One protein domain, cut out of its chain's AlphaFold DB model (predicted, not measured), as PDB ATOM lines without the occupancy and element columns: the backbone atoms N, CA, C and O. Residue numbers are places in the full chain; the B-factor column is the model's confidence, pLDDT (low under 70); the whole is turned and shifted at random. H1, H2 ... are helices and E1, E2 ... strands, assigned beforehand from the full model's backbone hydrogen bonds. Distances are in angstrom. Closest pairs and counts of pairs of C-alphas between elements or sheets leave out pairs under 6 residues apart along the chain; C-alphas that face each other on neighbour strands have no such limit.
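Overview. This is residues 3 to 12 and 43 to 142 of the 153 residues of the protein "DUF488 family protein" of Ktedonobacteraceae bacterium (UniProt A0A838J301). Helix H5 packs on the small parallel sheet E1 E4, and H4 bridges that sheet and a second one, the antiparallel hairpin E2 E3. The helical hairpin H2 H3 makes one end of the long axis and the turn of E2 E3 the other. The printed part has 110 residues with five named helices and four named strands, in the order E1 H1 H2 H3 E2 E3 H4 E4 H5, class mixed, helices and strands. It is compact, with a radius of gyration of the C-alphas of 14.1 A, and rounded, with spans of 40 by 33 by 24 A.

Along the chain. The printed part opens with E1, residues 3 to 7, whose C-alpha 3 is at (-47.178, 25.571, 12.488). H1 is residues 8 to 11. After the cut come H2, residues 52 to 59, and H3, residues 65 to 77, 18.5 A long. E2, residues 82 to 88, and E3, residues 91 to 97, are each 19.3 A long. H4 is residues 101 to 110, 14.3 A, with C-alpha 101 at (-33.065, 28.515, 17.046). E4 is residues 114 to 119, 16.5 A. H5, residues 127 to 142, is 22.3 A long and ends with C-alpha 142 at (-39.071, 37.080, 5.236).

Arrangement. E1 and E4 are parallel at 32 degrees, with N 4 and O 115 2.9 A apart, within hydrogen-bond range. The closest C-alphas of E1 and H5, Ile 3 and Ala 132, are 6.7 A apart. H1 touches no helix. H2 and H3 form a hairpin at a shallow tilt of 13 degrees, closest at the C-alphas of Leu 58 and Phe 68, 6.5 A. H3, the hub, touches H5 with residues 69 to 73 alone, at a steep tilt of 46 degrees, closest at the C-alphas of Leu 69 and His 127, 7.0 A. H3 and H4 only just touch, only at their ends, with 3 pairs of C-alphas within 8 A, closest at Gln 76 and Leu 102, 6.5 A. E2 and E3 are an antiparallel hairpin at 159 degrees, with N 84 and O 95 2.8 A apart, within hydrogen-bond range. Residues 43 to 44 pair with residues 85 to 86 of E2, antiparallel. H4 touches H5 at a steep tilt of 64 degrees, closest at the C-alphas of Ala 106 and Leu 135, 6.1 A. Helix packing is mostly crossed, only just, with 1 of 3 pairs at a shallow tilt. In H2, H3, H4 and H5 every O i to N i+4 pair is within hydrogen-bond range; H1 is too short for one.

Size, cuts and confidence. The C-alphas farthest apart, of Val 62 and Arg 89, are 41.8 A apart. Residues 13 to 42 are not printed, and C-alphas 12 and 43 are 15.1 A apart across that cut. Of the links printed whole, E4 to H5 is short and the others are tight. The mean pLDDT of the printed part is 95.1, and no printed residue is under 70.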
ATOM      1  N   ILE A   3     -47.707  25.698  11.127       96.44
ATOM      2  CA  ILE A   3     -47.178  25.571  12.488       96.44
ATOM      3  C   ILE A   3     -48.315  25.069  13.376       96.44
ATOM      4  O   ILE A   3     -49.423  25.599  13.319       96.44
ATOM      5  N   ARG A   4     -48.049  24.036  14.176       96.81
ATOM      6  CA  ARG A   4     -48.956  23.533  15.215       96.81
ATOM      7  C   ARG A   4     -48.265  23.562  16.571       96.81
ATOM      8  O   ARG A   4     -47.040  23.571  16.665       96.81
ATOM      9  N   GLU A   5     -49.048  23.494  17.631       96.12
ATOM     10  CA  GLU A   5     -48.565  23.436  19.002       96.12
ATOM     11  C   GLU A   5     -49.252  22.304  19.750       96.12
ATOM     12  O   GLU A   5     -50.445  22.043  19.580       96.12
ATOM     13  N   ALA A   6     -48.509  21.640  20.628       95.75
ATOM     14  CA  ALA A   6     -49.093  20.645  21.509       95.75
ATOM     15  C   ALA A   6     -48.240  20.395  22.752       95.75
ATOM     16  O   ALA A   6     -47.033  20.647  22.786       95.75
ATOM     17  N   SER A   7     -48.887  19.839  23.776       95.88
ATOM     18  CA  SER A   7     -48.172  19.218  24.884       95.88
ATOM     19  C   SER A   7     -47.664  17.836  24.466       95.88
ATOM     20  O   SER A   7     -48.442  17.011  23.978       95.88
ATOM     21  N   ILE A   8     -46.392  17.527  24.729       95.12
ATOM     22  CA  ILE A   8     -45.820  16.193  24.465       95.12
ATOM     23  C   ILE A   8     -46.554  15.082  25.234       95.12
ATOM     24  O   ILE A   8     -46.712  13.971  24.733       95.12
ATOM     25  N   TYR A   9     -47.090  15.380  26.421       94.56
ATOM     26  CA  TYR A   9     -47.885  14.414  27.185       94.56
ATOM     27  C   TYR A   9     -49.266  14.156  26.580       94.56
ATOM     28  O   TYR A   9     -49.850  13.105  26.838       94.56
ATOM     29  N   THR A  10     -49.790  15.097  25.792       93.12
ATOM     30  CA  THR A  10     -51.032  14.897  25.038       93.12
ATOM     31  C   THR A  10     -50.756  14.052  23.803       93.12
ATOM     32  O   THR A  10     -51.408  13.029  23.624       93.12
ATOM     33  N   LEU A  11     -49.724  14.396  23.021       92.50
ATOM     34  CA  LEU A  11     -49.318  13.618  21.842       92.50
ATOM     35  C   LEU A  11     -49.005  12.162  22.166       92.50
ATOM     36  O   LEU A  11     -49.434  11.275  21.442       92.50
ATOM     37  N   LYS A  12     -48.305  11.899  23.273       91.19
ATOM     38  CA  LYS A  12     -47.951  10.531  23.676       91.19
ATOM     39  C   LYS A  12     -49.170   9.613  23.876       91.19
ATOM     40  O   LYS A  12     -49.028   8.395  23.840       91.19
ATOM     41  N   PHE A  43     -37.194  16.097  16.433       97.56
ATOM     42  CA  PHE A  43     -36.122  17.019  16.819       97.56
ATOM     43  C   PHE A  43     -36.233  17.492  18.274       97.56
ATOM     44  O   PHE A  43     -37.329  17.600  18.829       97.56
ATOM     45  N   TRP A  44     -35.102  17.870  18.874       98.00
ATOM     46  CA  TRP A  44     -35.027  18.625  20.125       98.00
ATOM     47  C   TRP A  44     -34.110  19.841  19.985       98.00
ATOM     48  O   TRP A  44     -32.914  19.707  19.723       98.00
ATOM     49  N   LEU A  45     -34.682  21.028  20.203       98.19
ATOM     50  CA  LEU A  45     -34.002  22.323  20.179       98.19
ATOM     51  C   LEU A  45     -34.069  22.971  21.572       98.19
ATOM     52  O   LEU A  45     -34.966  23.770  21.850       98.19
ATOM     53  N   PRO A  46     -33.139  22.647  22.486       97.62
ATOM     54  CA  PRO A  46     -33.190  23.168  23.849       97.62
ATOM     55  C   PRO A  46     -33.039  24.688  23.949       97.62
ATOM     56  O   PRO A  46     -33.566  25.274  24.895       97.62
ATOM     57  N   SER A  47     -32.348  25.335  23.005       96.94
ATOM     58  CA  SER A  47     -32.221  26.798  22.967       96.94
ATOM     59  C   SER A  47     -33.512  27.512  22.558       96.94
ATOM     60  O   SER A  47     -33.698  28.648  22.976       96.94
ATOM     61  N   ALA A  48     -34.439  26.831  21.871       97.81
ATOM     62  CA  ALA A  48     -35.777  27.368  21.595       97.81
ATOM     63  C   ALA A  48     -36.642  27.478  22.867       97.81
ATOM     64  O   ALA A  48     -37.676  28.148  22.880       97.81
ATOM     65  N   GLY A  49     -36.236  26.805  23.948       97.56
ATOM     66  CA  GLY A  49     -36.874  26.913  25.253       97.56
ATOM     67  C   GLY A  49     -36.335  28.090  26.070       97.56
ATOM     68  O   GLY A  49     -35.155  28.430  25.939       97.56
ATOM     69  N   PRO A  50     -37.143  28.661  26.982       97.56
ATOM     70  CA  PRO A  50     -36.690  29.707  27.895       97.56
ATOM     71  C   PRO A  50     -35.466  29.254  28.693       97.56
ATOM     72  O   PRO A  50     -35.305  28.057  28.980       97.56
ATOM     73  N   SER A  51     -34.582  30.184  29.047       97.25
ATOM     74  CA  SER A  51     -33.458  29.866  29.923       97.25
ATOM     75  C   SER A  51     -33.926  29.357  31.289       97.25
ATOM     76  O   SER A  51     -35.044  29.603  31.749       97.25
ATOM     77  N   MET A  52     -33.036  28.634  31.975       96.44
ATOM     78  CA  MET A  52     -33.318  28.190  33.340       96.44
ATOM     79  C   MET A  52     -33.530  29.369  34.291       96.44
ATOM     80  O   MET A  52     -34.336  29.254  35.208       96.44
ATOM     81  N   GLU A  53     -32.836  30.484  34.064       96.81
ATOM     82  CA  GLU A  53     -32.965  31.695  34.869       96.81
ATOM     83  C   GLU A  53     -34.363  32.306  34.734       96.81
ATOM     84  O   GLU A  53     -35.019  32.542  35.750       96.81
ATOM     85  N   LEU A  54     -34.876  32.464  33.506       97.00
ATOM     86  CA  LEU A  54     -36.236  32.965  33.294       97.00
ATOM     87  C   LEU A  54     -37.299  32.032  33.872       97.00
ATOM     88  O   LEU A  54     -38.260  32.506  34.479       97.00
ATOM     89  N   LEU A  55     -37.128  30.713  33.726       95.50
ATOM     90  CA  LEU A  55     -38.051  29.740  34.317       95.50
ATOM     91  C   LEU A  55     -38.078  29.844  35.846       95.50
ATOM     92  O   LEU A  55     -39.155  29.807  36.442       95.50
ATOM     93  N   VAL A  56     -36.912  29.997  36.484       96.75
ATOM     94  CA  VAL A  56     -36.819  30.198  37.935       96.75
ATOM     95  C   VAL A  56     -37.485  31.512  38.333       96.75
ATOM     96  O   VAL A  56     -38.301  31.499  39.248       96.75
ATOM     97  N   ALA A  57     -37.202  32.616  37.638       97.12
ATOM     98  CA  ALA A  57     -37.750  33.932  37.960       97.12
ATOM     99  C   ALA A  57     -39.282  34.004  37.809       97.12
ATOM    100  O   ALA A  57     -39.956  34.641  38.620       97.12
ATOM    101  N   LEU A  58     -39.845  33.319  36.807       95.62
ATOM    102  CA  LEU A  58     -41.294  33.164  36.673       95.62
ATOM    103  C   LEU A  58     -41.866  32.320  37.824       95.62
ATOM    104  O   LEU A  58     -42.845  32.712  38.455       95.62
ATOM    105  N   HIS A  59     -41.239  31.181  38.141       93.56
ATOM    106  CA  HIS A  59     -41.714  30.277  39.193       93.56
ATOM    107  C   HIS A  59     -41.676  30.912  40.591       93.56
ATOM    108  O   HIS A  59     -42.599  30.733  41.385       93.56
ATOM    109  N   THR A  60     -40.635  31.694  40.887       96.69
ATOM    110  CA  THR A  60     -40.493  32.431  42.151       96.69
ATOM    111  C   THR A  60     -41.295  33.734  42.182       96.69
ATOM    112  O   THR A  60     -41.219  34.464  43.168       96.69
ATOM    113  N   LYS A  61     -42.096  34.014  41.140       95.44
ATOM    114  CA  LYS A  61     -42.945  35.211  41.000       95.44
ATOM    115  C   LYS A  61     -42.167  36.532  41.026       95.44
ATOM    116  O   LYS A  61     -42.734  37.577  41.331       95.44
ATOM    117  N   VAL A  62     -40.876  36.487  40.690       97.19
ATOM    118  CA  VAL A  62     -40.048  37.682  40.460       97.19
ATOM    119  C   VAL A  62     -40.457  38.366  39.157       97.19
ATOM    120  O   VAL A  62     -40.420  39.591  39.068       97.19
ATOM    121  N   LEU A  63     -40.871  37.582  38.157       96.25
ATOM    122  CA  LEU A  63     -41.441  38.082  36.910       96.25
ATOM    123  C   LEU A  63     -42.929  37.760  36.823       96.25
ATOM    124  O   LEU A  63     -43.374  36.666  37.173       96.25
ATOM    125  N   THR A  64     -43.680  38.713  36.286       97.00
ATOM    126  CA  THR A  64     -45.014  38.457  35.732       97.00
ATOM    127  C   THR A  64     -44.901  37.678  34.419       97.00
ATOM    128  O   THR A  64     -43.832  37.623  33.805       97.00
ATOM    129  N   TRP A  65     -46.010  37.096  33.962       95.75
ATOM    130  CA  TRP A  65     -46.050  36.376  32.689       95.75
ATOM    131  C   TRP A  65     -45.640  37.252  31.493       95.75
ATOM    132  O   TRP A  65     -44.815  36.833  30.683       95.75
ATOM    133  N   ASP A  66     -46.126  38.493  31.425       96.56
ATOM    134  CA  ASP A  66     -45.811  39.407  30.321       96.56
ATOM    135  C   ASP A  66     -44.326  39.791  30.297       96.56
ATOM    136  O   ASP A  66     -43.690  39.799  29.243       96.56
ATOM    137  N   GLN A  67     -43.737  40.043  31.471       97.88
ATOM    138  CA  GLN A  67     -42.299  40.306  31.587       97.88
ATOM    139  C   GLN A  67     -41.468  39.081  31.204       97.88
ATOM    140  O   GLN A  67     -40.431  39.218  30.556       97.88
ATOM    141  N   PHE A  68     -41.917  37.886  31.594       98.00
ATOM    142  CA  PHE A  68     -41.290  36.637  31.188       98.00
ATOM    143  C   PHE A  68     -41.330  36.462  29.667       98.00
ATOM    144  O   PHE A  68     -40.296  36.162  29.079       98.00
ATOM    145  N   LEU A  69     -42.478  36.694  29.018       97.50
ATOM    146  CA  LEU A  69     -42.604  36.577  27.564       97.50
ATOM    147  C   LEU A  69     -41.717  37.575  26.819       97.50
ATOM    148  O   LEU A  69     -41.056  37.186  25.856       97.50
ATOM    149  N   ALA A  70     -41.665  38.831  27.270       97.75
ATOM    150  CA  ALA A  70     -40.805  39.847  26.670       97.75
ATOM    151  C   ALA A  70     -39.326  39.428  26.718       97.75
ATOM    152  O   ALA A  70     -38.654  39.417  25.688       97.75
ATOM    153  N   ARG A  71     -38.848  38.994  27.893       98.31
ATOM    154  CA  ARG A  71     -37.465  38.521  28.062       98.31
ATOM    155  C   ARG A  71     -37.189  37.228  27.303       98.31
ATOM    156  O   ARG A  71     -36.118  37.068  26.738       98.31
ATOM    157  N   TYR A  72     -38.148  36.305  27.258       98.19
ATOM    158  CA  TYR A  72     -38.010  35.063  26.499       98.19
ATOM    159  C   TYR A  72     -37.831  35.330  25.001       98.19
ATOM    160  O   TYR A  72     -36.984  34.703  24.370       98.19
ATOM    161  N   LEU A  73     -38.618  36.245  24.428       98.06
ATOM    162  CA  LEU A  73     -38.478  36.618  23.021       98.06
ATOM    163  C   LEU A  73     -37.138  37.312  22.761       98.06
ATOM    164  O   LEU A  73     -36.492  37.001  21.768       98.06
ATOM    165  N   GLU A  74     -36.680  38.167  23.675       98.12
ATOM    166  CA  GLU A  74     -35.339  38.755  23.614       98.12
ATOM    167  C   GLU A  74     -34.237  37.676  23.616       98.12
ATOM    168  O   GLU A  74     -33.349  37.717  22.765       98.12
ATOM    169  N   GLU A  75     -34.345  36.642  24.464       97.75
ATOM    170  CA  GLU A  75     -33.433  35.484  24.433       97.75
ATOM    171  C   GLU A  75     -33.443  34.748  23.087       97.75
ATOM    172  O   GLU A  75     -32.446  34.120  22.736       97.75
ATOM    173  N   GLN A  76     -34.558  34.759  22.345       97.69
ATOM    174  CA  GLN A  76     -34.606  34.139  21.016       97.69
ATOM    175  C   GLN A  76     -33.932  35.012  19.957       97.69
ATOM    176  O   GLN A  76     -33.268  34.478  19.072       97.69
ATOM    177  N   GLU A  77     -34.068  36.336  20.053       95.69
ATOM    178  CA  GLU A  77     -33.447  37.273  19.112       95.69
ATOM    179  C   GLU A  77     -31.929  37.375  19.292       95.69
ATOM    180  O   GLU A  77     -31.223  37.538  18.302       95.69
ATOM    181  N   GLN A  78     -31.430  37.257  20.527       96.44
ATOM    182  CA  GLN A  78     -30.010  37.425  20.872       96.44
ATOM    183  C   GLN A  78     -29.162  36.153  20.710       96.44
ATOM    184  O   GLN A  78     -27.973  36.159  21.021       96.44
ATOM    185  N   GLN A  79     -29.748  35.040  20.264       96.38
ATOM    186  CA  GLN A  79     -28.975  33.823  20.014       96.38
ATOM    187  C   GLN A  79     -27.986  34.024  18.857       96.38
ATOM    188  O   GLN A  79     -28.298  34.625  17.838       96.38
ATOM    189  N   GLU A  80     -26.798  33.449  18.985       95.19
ATOM    190  CA  GLU A  80     -25.821  33.374  17.884       95.19
ATOM    191  C   GLU A  80     -25.654  31.938  17.380       95.19
ATOM    192  O   GLU A  80     -25.184  31.696  16.273       95.19
ATOM    193  N   SER A  81     -26.049  30.968  18.203       96.88
ATOM    194  CA  SER A  81     -26.020  29.559  17.855       96.88
ATOM    195  C   SER A  81     -27.167  28.794  18.497       96.88
ATOM    196  O   SER A  81     -27.733  29.187  19.527       96.88
ATOM    197  N   CYS A  82     -27.495  27.654  17.899       97.44
ATOM    198  CA  CYS A  82     -28.477  26.733  18.429       97.44
ATOM    199  C   CYS A  82     -27.965  25.301  18.339       97.44
ATOM    200  O   CYS A  82     -27.328  24.906  17.365       97.44
ATOM    201  N   ARG A  83     -28.251  24.512  19.377       97.81
ATOM    202  CA  ARG A  83     -28.008  23.072  19.350       97.81
ATOM    203  C   ARG A  83     -29.283  22.378  18.911       97.81
ATOM    204  O   ARG A  83     -30.336  22.598  19.512       97.81
ATOM    205  N   VAL A  84     -29.161  21.500  17.932       98.06
ATOM    206  CA  VAL A  84     -30.243  20.672  17.414       98.06
ATOM    207  C   VAL A  84     -29.872  19.220  17.648       98.06
ATOM    208  O   VAL A  84     -28.746  18.804  17.388       98.06
ATOM    209  N   VAL A  85     -30.826  18.445  18.147       97.69
ATOM    210  CA  VAL A  85     -30.739  16.986  18.140       97.69
ATOM    211  C   VAL A  85     -31.814  16.462  17.212       97.69
ATOM    212  O   VAL A  85     -32.982  16.767  17.439       97.69
ATOM    213  N   SER A  86     -31.445  15.694  16.195       96.69
ATOM    214  CA  SER A  86     -32.393  14.935  15.380       96.69
ATOM    215  C   SER A  86     -32.452  13.488  15.858       96.69
ATOM    216  O   SER A  86     -31.463  12.932  16.346       96.69
ATOM    217  N   TYR A  87     -33.631  12.882  15.737       94.38
ATOM    218  CA  TYR A  87     -33.872  11.490  16.091       94.38
ATOM    219  C   TYR A  87     -34.296  10.712  14.851       94.38
ATOM    220  O   TYR A  87     -35.352  10.954  14.274       94.38
ATOM    221  N   GLU A  88     -33.469   9.748  14.457       88.50
ATOM    222  CA  GLU A  88     -33.725   8.876  13.317       88.50
ATOM    223  C   GLU A  88     -33.673   7.421  13.772       88.50
ATOM    224  O   GLU A  88     -32.602   6.864  14.022       88.50
ATOM    225  N   ARG A  89     -34.848   6.783  13.851       82.25
ATOM    226  CA  ARG A  89     -34.995   5.409  14.356       82.25
ATOM    227  C   ARG A  89     -34.373   5.274  15.754       82.25
ATOM    228  O   ARG A  89     -34.921   5.821  16.707       82.25
ATOM    229  N   ASP A  90     -33.242   4.580  15.861       81.69
ATOM    230  CA  ASP A  90     -32.544   4.296  17.119       81.69
ATOM    231  C   ASP A  90     -31.315   5.191  17.344       81.69
ATOM    232  O   ASP A  90     -30.601   5.033  18.334       81.69
ATOM    233  N   MET A  91     -31.052   6.133  16.434       88.00
ATOM    234  CA  MET A  91     -29.901   7.027  16.498       88.00
ATOM    235  C   MET A  91     -30.325   8.458  16.816       88.00
ATOM    236  O   MET A  91     -31.403   8.918  16.439       88.00
ATOM    237  N   SER A  92     -29.434   9.175  17.496       93.69
ATOM    238  CA  SER A  92     -29.539  10.617  17.685       93.69
ATOM    239  C   SER A  92     -28.303  11.297  17.125       93.69
ATOM    240  O   SER A  92     -27.189  10.911  17.487       93.69
ATOM    241  N   HIS A  93     -28.496  12.333  16.318       95.00
ATOM    242  CA  HIS A  93     -27.417  13.197  15.844       95.00
ATOM    243  C   HIS A  93     -27.545  14.554  16.523       95.00
ATOM    244  O   HIS A  93     -28.624  15.138  16.529       95.00
ATOM    245  N   SER A  94     -26.467  15.031  17.146       96.62
ATOM    246  CA  SER A  94     -26.439  16.332  17.816       96.62
ATOM    247  C   SER A  94     -25.457  17.240  17.101       96.62
ATOM    248  O   SER A  94     -24.277  16.918  17.011       96.62
ATOM    249  N   GLU A  95     -25.935  18.407  16.692       97.56
ATOM    250  CA  GLU A  95     -25.161  19.391  15.944       97.56
ATOM    251  C   GLU A  95     -25.439  20.801  16.467       97.56
ATOM    252  O   GLU A  95     -26.493  21.067  17.055       97.56
ATOM    253  N   THR A  96     -24.470  21.696  16.295       97.81
ATOM    254  CA  THR A  96     -24.595  23.108  16.655       97.81
ATOM    255  C   THR A  96     -24.505  23.935  15.386       97.81
ATOM    256  O   THR A  96     -23.522  23.828  14.662       97.81
ATOM    257  N   TYR A  97     -25.502  24.782  15.156       95.50
ATOM    258  CA  TYR A  97     -25.572  25.684  14.011       95.50
ATOM    259  C   TYR A  97     -25.281  27.112  14.461       95.50
ATOM    260  O   TYR A  97     -25.762  27.530  15.517       95.50
ATOM    261  N   ALA A  98     -24.532  27.864  13.654       96.88
ATOM    262  CA  ALA A  98     -24.244  29.285  13.865       96.88
ATOM    263  C   ALA A  98     -25.433  30.179  13.445       96.88
ATOM    264  O   ALA A  98     -25.314  31.053  12.588       96.88
ATOM    265  N   CYS A  99     -26.607  29.908  14.015       95.06
ATOM    266  CA  CYS A  99     -27.816  30.716  13.877       95.06
ATOM    267  C   CYS A  99     -28.710  30.615  15.107       95.06
ATOM    268  O   CYS A  99     -28.533  29.753  15.975       95.06
ATOM    269  N   ARG A 100     -29.732  31.470  15.159       97.75
ATOM    270  CA  ARG A 100     -30.756  31.404  16.199       97.75
ATOM    271  C   ARG A 100     -31.587  30.148  16.014       97.75
ATOM    272  O   ARG A 100     -31.884  29.732  14.894       97.75
ATOM    273  N   SER A 101     -32.081  29.599  17.121       97.12
ATOM    274  CA  SER A 101     -33.065  28.515  17.046       97.12
ATOM    275  C   SER A 101     -34.329  28.940  16.292       97.12
ATOM    276  O   SER A 101     -34.952  28.110  15.636       97.12
ATOM    277  N   LEU A 102     -34.670  30.234  16.329       96.75
ATOM    278  CA  LEU A 102     -35.768  30.816  15.562       96.75
ATOM    279  C   LEU A 102     -35.541  30.707  14.044       96.75
ATOM    280  O   LEU A 102     -36.466  30.326  13.331       96.75
ATOM    281  N   ASP A 103     -34.325  30.974  13.559       96.69
ATOM    282  CA  ASP A 103     -33.991  30.888  12.129       96.69
ATOM    283  C   ASP A 103     -33.986  29.431  11.656       96.69
ATOM    284  O   ASP A 103     -34.570  29.107  10.623       96.69
ATOM    285  N   TYR A 104     -33.409  28.528  12.458       96.94
ATOM    286  CA  TYR A 104     -33.444  27.094  12.172       96.94
ATOM    287  C   TYR A 104     -34.883  26.566  12.091       96.94
ATOM    288  O   TYR A 104     -35.242  25.846  11.159       96.94
ATOM    289  N   LEU A 105     -35.733  26.931  13.058       97.56
ATOM    290  CA  LEU A 105     -37.146  26.547  13.062       97.56
ATOM    291  C   LEU A 105     -37.900  27.138  11.867       97.56
ATOM    292  O   LEU A 105     -38.731  26.442  11.290       97.56
ATOM    293  N   ALA A 106     -37.618  28.384  11.479       96.00
ATOM    294  CA  ALA A 106     -38.236  29.004  10.309       96.00
ATOM    295  C   ALA A 106     -37.883  28.246   9.021       96.00
ATOM    296  O   ALA A 106     -38.785  27.907   8.254       96.00
ATOM    297  N   HIS A 107     -36.608  27.893   8.837       94.31
ATOM    298  CA  HIS A 107     -36.171  27.046   7.729       94.31
ATOM    299  C   HIS A 107     -36.872  25.678   7.757       94.31
ATOM    300  O   HIS A 107     -37.450  25.249   6.760       94.31
ATOM    301  N   LEU A 108     -36.928  25.022   8.922       95.19
ATOM    302  CA  LEU A 108     -37.606  23.733   9.069       95.19
ATOM    303  C   LEU A 108     -39.101  23.809   8.710       95.19
ATOM    304  O   LEU A 108     -39.628  22.884   8.097       95.19
ATOM    305  N   VAL A 109     -39.786  24.899   9.071       95.31
ATOM    306  CA  VAL A 109     -41.197  25.145   8.714       95.31
ATOM    307  C   VAL A 109     -41.375  25.371   7.212       95.31
ATOM    308  O   VAL A 109     -42.393  24.960   6.661       95.31
ATOM    309  N   GLN A 110     -40.417  26.004   6.537       92.44
ATOM    310  CA  GLN A 110     -40.463  26.183   5.082       92.44
ATOM    311  C   GLN A 110     -40.236  24.861   4.332       92.44
ATOM    312  O   GLN A 110     -40.893  24.607   3.326       92.44
ATOM    313  N   GLU A 111     -39.370  23.997   4.863       93.94
ATOM    314  CA  GLU A 111     -38.985  22.707   4.276       93.94
ATOM    315  C   GLU A 111     -39.949  21.547   4.590       93.94
ATOM    316  O   GLU A 111     -39.763  20.421   4.114       93.94
ATOM    317  N   ARG A 112     -40.946  21.758   5.457       94.38
ATOM    318  CA  ARG A 112     -41.866  20.710   5.924       94.38
ATOM    319  C   ARG A 112     -43.310  21.181   5.833       94.38
ATOM    320  O   ARG A 112     -43.633  22.341   6.058       94.38
ATOM    321  N   GLU A 113     -44.215  20.257   5.523       93.56
ATOM    322  CA  GLU A 113     -45.632  20.599   5.380       93.56
ATOM    323  C   GLU A 113     -46.242  21.070   6.709       93.56
ATOM    324  O   GLU A 113     -46.889  22.122   6.753       93.56
ATOM    325  N   ILE A 114     -45.986  20.315   7.784       96.56
ATOM    326  CA  ILE A 114     -46.467  20.568   9.144       96.56
ATOM    327  C   ILE A 114     -45.297  20.422  10.119       96.56
ATOM    328  O   ILE A 114     -44.646  19.374  10.157       96.56
ATOM    329  N   VAL A 115     -45.072  21.451  10.936       97.88
ATOM    330  CA  VAL A 115     -44.145  21.416  12.073       97.88
ATOM    331  C   VAL A 115     -44.933  21.682  13.349       97.88
ATOM    332  O   VAL A 115     -45.584  22.718  13.484       97.88
ATOM    333  N   THR A 116     -44.861  20.758  14.302       98.06
ATOM    334  CA  THR A 116     -45.473  20.896  15.622       98.06
ATOM    335  C   THR A 116     -44.423  21.245  16.668       98.06
ATOM    336  O   THR A 116     -43.506  20.463  16.920       98.06
ATOM    337  N   LEU A 117     -44.598  22.386  17.333       98.19
ATOM    338  CA  LEU A 117     -43.777  22.825  18.458       98.19
ATOM    339  C   LEU A 117     -44.288  22.221  19.766       98.19
ATOM    340  O   LEU A 117     -45.468  22.339  20.117       98.19
ATOM    341  N   LEU A 118     -43.382  21.588  20.505       97.62
ATOM    342  CA  LEU A 118     -43.711  20.778  21.666       97.62
ATOM    343  C   LEU A 118     -43.100  21.322  22.942       97.62
ATOM    344  O   LEU A 118     -41.893  21.524  23.067       97.62
ATOM    345  N   CYS A 119     -43.960  21.457  23.941       96.50
ATOM    346  CA  CYS A 119     -43.579  21.689  25.325       96.50
ATOM    347  C   CYS A 119     -44.334  20.695  26.225       96.50
ATOM    348  O   CYS A 119     -45.188  19.949  25.763       96.50
ATOM    349  N   TRP A 120     -44.002  20.626  27.508       93.50
ATOM    350  CA  TRP A 120     -44.651  19.726  28.463       93.50
ATOM    351  C   TRP A 120     -45.908  20.339  29.066       93.50
ATOM    352  O   TRP A 120     -46.810  19.603  29.460       93.50
ATOM    353  N   GLU A 121     -45.967  21.669  29.080       91.94
ATOM    354  CA  GLU A 121     -47.019  22.439  29.718       91.94
ATOM    355  C   GLU A 121     -48.357  22.106  29.060       91.94
ATOM    356  O   GLU A 121     -48.430  22.022  27.832       91.94
ATOM    357  N   GLN A 122     -49.396  21.868  29.847       87.50
ATOM    358  CA  GLN A 122     -50.741  21.604  29.324       87.50
ATOM    359  C   GLN A 122     -51.593  22.872  29.324       87.50
ATOM    360  O   GLN A 122     -52.533  22.959  28.538       87.50
ATOM    361  N   ASP A 123     -51.195  23.869  30.110       86.12
ATOM    362  CA  ASP A 123     -51.911  25.126  30.246       86.12
ATOM    363  C   ASP A 123     -51.678  26.080  29.059       86.12
ATOM    364  O   ASP A 123     -50.796  25.891  28.207       86.12
ATOM    365  N   GLU A 124     -52.497  27.136  29.016       82.12
ATOM    366  CA  GLU A 124     -52.446  28.212  28.018       82.12
ATOM    367  C   GLU A 124     -51.224  29.132  28.186       82.12
ATOM    368  O   GLU A 124     -50.717  29.695  27.216       82.12
ATOM    369  N   HIS A 125     -50.675  29.223  29.400       90.12
ATOM    370  CA  HIS A 125     -49.481  30.011  29.699       90.12
ATOM    371  C   HIS A 125     -48.210  29.217  29.382       90.12
ATOM    372  O   HIS A 125     -47.477  28.769  30.262       90.12
ATOM    373  N   CYS A 126     -47.942  29.034  28.089       95.25
ATOM    374  CA  CYS A 126     -46.743  28.355  27.615       95.25
ATOM    375  C   CYS A 126     -45.969  29.188  26.591       95.25
ATOM    376  O   CYS A 126     -46.530  29.721  25.634       95.25
ATOM    377  N   HIS A 127     -44.641  29.206  26.729       96.75
ATOM    378  CA  HIS A 127     -43.737  29.882  25.797       96.75
ATOM    379  C   HIS A 127     -43.899  29.403  24.337       96.75
ATOM    380  O   HIS A 127     -43.646  30.175  23.415       96.75
ATOM    381  N   ARG A 128     -44.356  28.155  24.110       97.06
ATOM    382  CA  ARG A 128     -44.543  27.576  22.763       97.06
ATOM    383  C   ARG A 128     -45.467  28.420  21.886       97.06
ATOM    384  O   ARG A 128     -45.234  28.518  20.690       97.06
ATOM    385  N   PHE A 129     -46.480  29.052  22.483       97.12
ATOM    386  CA  PHE A 129     -47.437  29.880  21.753       97.12
ATOM    387  C   PHE A 129     -46.813  31.207  21.319       97.12
ATOM    388  O   PHE A 129     -47.072  31.682  20.216       97.12
ATOM    389  N   ALA A 130     -45.956  31.796  22.160       96.94
ATOM    390  CA  ALA A 130     -45.191  32.986  21.797       96.94
ATOM    391  C   ALA A 130     -44.153  32.667  20.709       96.94
ATOM    392  O   ALA A 130     -44.009  33.431  19.757       96.94
ATOM    393  N   LEU A 131     -43.490  31.508  20.805       97.69
ATOM    394  CA  LEU A 131     -42.556  31.024  19.789       97.69
ATOM    395  C   LEU A 131     -43.249  30.802  18.438       97.69
ATOM    396  O   LEU A 131     -42.764  31.293  17.423       97.69
ATOM    397  N   ALA A 132     -44.398  30.120  18.425       97.31
ATOM    398  CA  ALA A 132     -45.181  29.880  17.215       97.31
ATOM    399  C   ALA A 132     -45.613  31.190  16.542       97.31
ATOM    400  O   ALA A 132     -45.408  31.373  15.343       97.31
ATOM    401  N   GLN A 133     -46.136  32.142  17.323       96.31
ATOM    402  CA  GLN A 133     -46.502  33.468  16.818       96.31
ATOM    403  C   GLN A 133     -45.296  34.223  16.256       96.31
ATOM    404  O   GLN A 133     -45.400  34.861  15.207       96.31
ATOM    405  N   ARG A 134     -44.143  34.157  16.935       96.31
ATOM    406  CA  ARG A 134     -42.923  34.821  16.474       96.31
ATOM    407  C   ARG A 134     -42.406  34.213  15.171       96.31
ATOM    408  O   ARG A 134     -42.059  34.975  14.271       96.31
ATOM    409  N   LEU A 135     -42.417  32.885  15.053       95.81
ATOM    410  CA  LEU A 135     -42.064  32.163  13.828       95.81
ATOM    411  C   LEU A 135     -42.985  32.524  12.668       95.81
ATOM    412  O   LEU A 135     -42.501  32.853  11.590       95.81
ATOM    413  N   ALA A 136     -44.301  32.520  12.892       95.06
ATOM    414  CA  ALA A 136     -45.268  32.890  11.866       95.06
ATOM    415  C   ALA A 136     -44.999  34.305  11.329       95.06
ATOM    416  O   ALA A 136     -44.983  34.508  10.119       95.06
ATOM    417  N   ARG A 137     -44.723  35.272  12.218       94.62
ATOM    418  CA  ARG A 137     -44.343  36.639  11.822       94.62
ATOM    419  C   ARG A 137     -43.036  36.667  11.039       94.62
ATOM    420  O   ARG A 137     -43.012  37.230   9.956       94.62
ATOM    421  N   LEU A 138     -41.990  36.004  11.540       92.38
ATOM    422  CA  LEU A 138     -40.691  35.954  10.867       92.38
ATOM    423  C   LEU A 138     -40.807  35.410   9.433       92.38
ATOM    424  O   LEU A 138     -40.217  35.967   8.514       92.38
ATOM    425  N   ILE A 139     -41.601  34.355   9.234       91.06
ATOM    426  CA  ILE A 139     -41.831  33.751   7.916       91.06
ATOM    427  C   ILE A 139     -42.631  34.692   7.003       91.06
ATOM    428  O   ILE A 139     -42.298  34.817   5.824       91.06
ATOM    429  N   MET A 140     -43.666  35.364   7.522       88.56
ATOM    430  CA  MET A 140     -44.437  36.350   6.750       88.56
ATOM    431  C   MET A 140     -43.564  37.534   6.310       88.56
ATOM    432  O   MET A 140     -43.616  37.925   5.144       88.56
ATOM    433  N   ASP A 141     -42.722  38.049   7.207       86.44
ATOM    434  CA  ASP A 141     -41.832  39.183   6.939       86.44
ATOM    435  C   ASP A 141     -40.717  38.796   5.946       86.44
ATOM    436  O   ASP A 141     -40.439  39.526   4.993       86.44
ATOM    437  N   GLY A 142     -40.123  37.608   6.112       70.25
ATOM    438  CA  GLY A 142     -39.071  37.080   5.236       70.25
ATOM    439  C   GLY A 142     -39.555  36.675   3.839       70.25
ATOM    440  O   GLY A 142     -38.797  36.759   2.879       70.25
TER     441      GLY A 142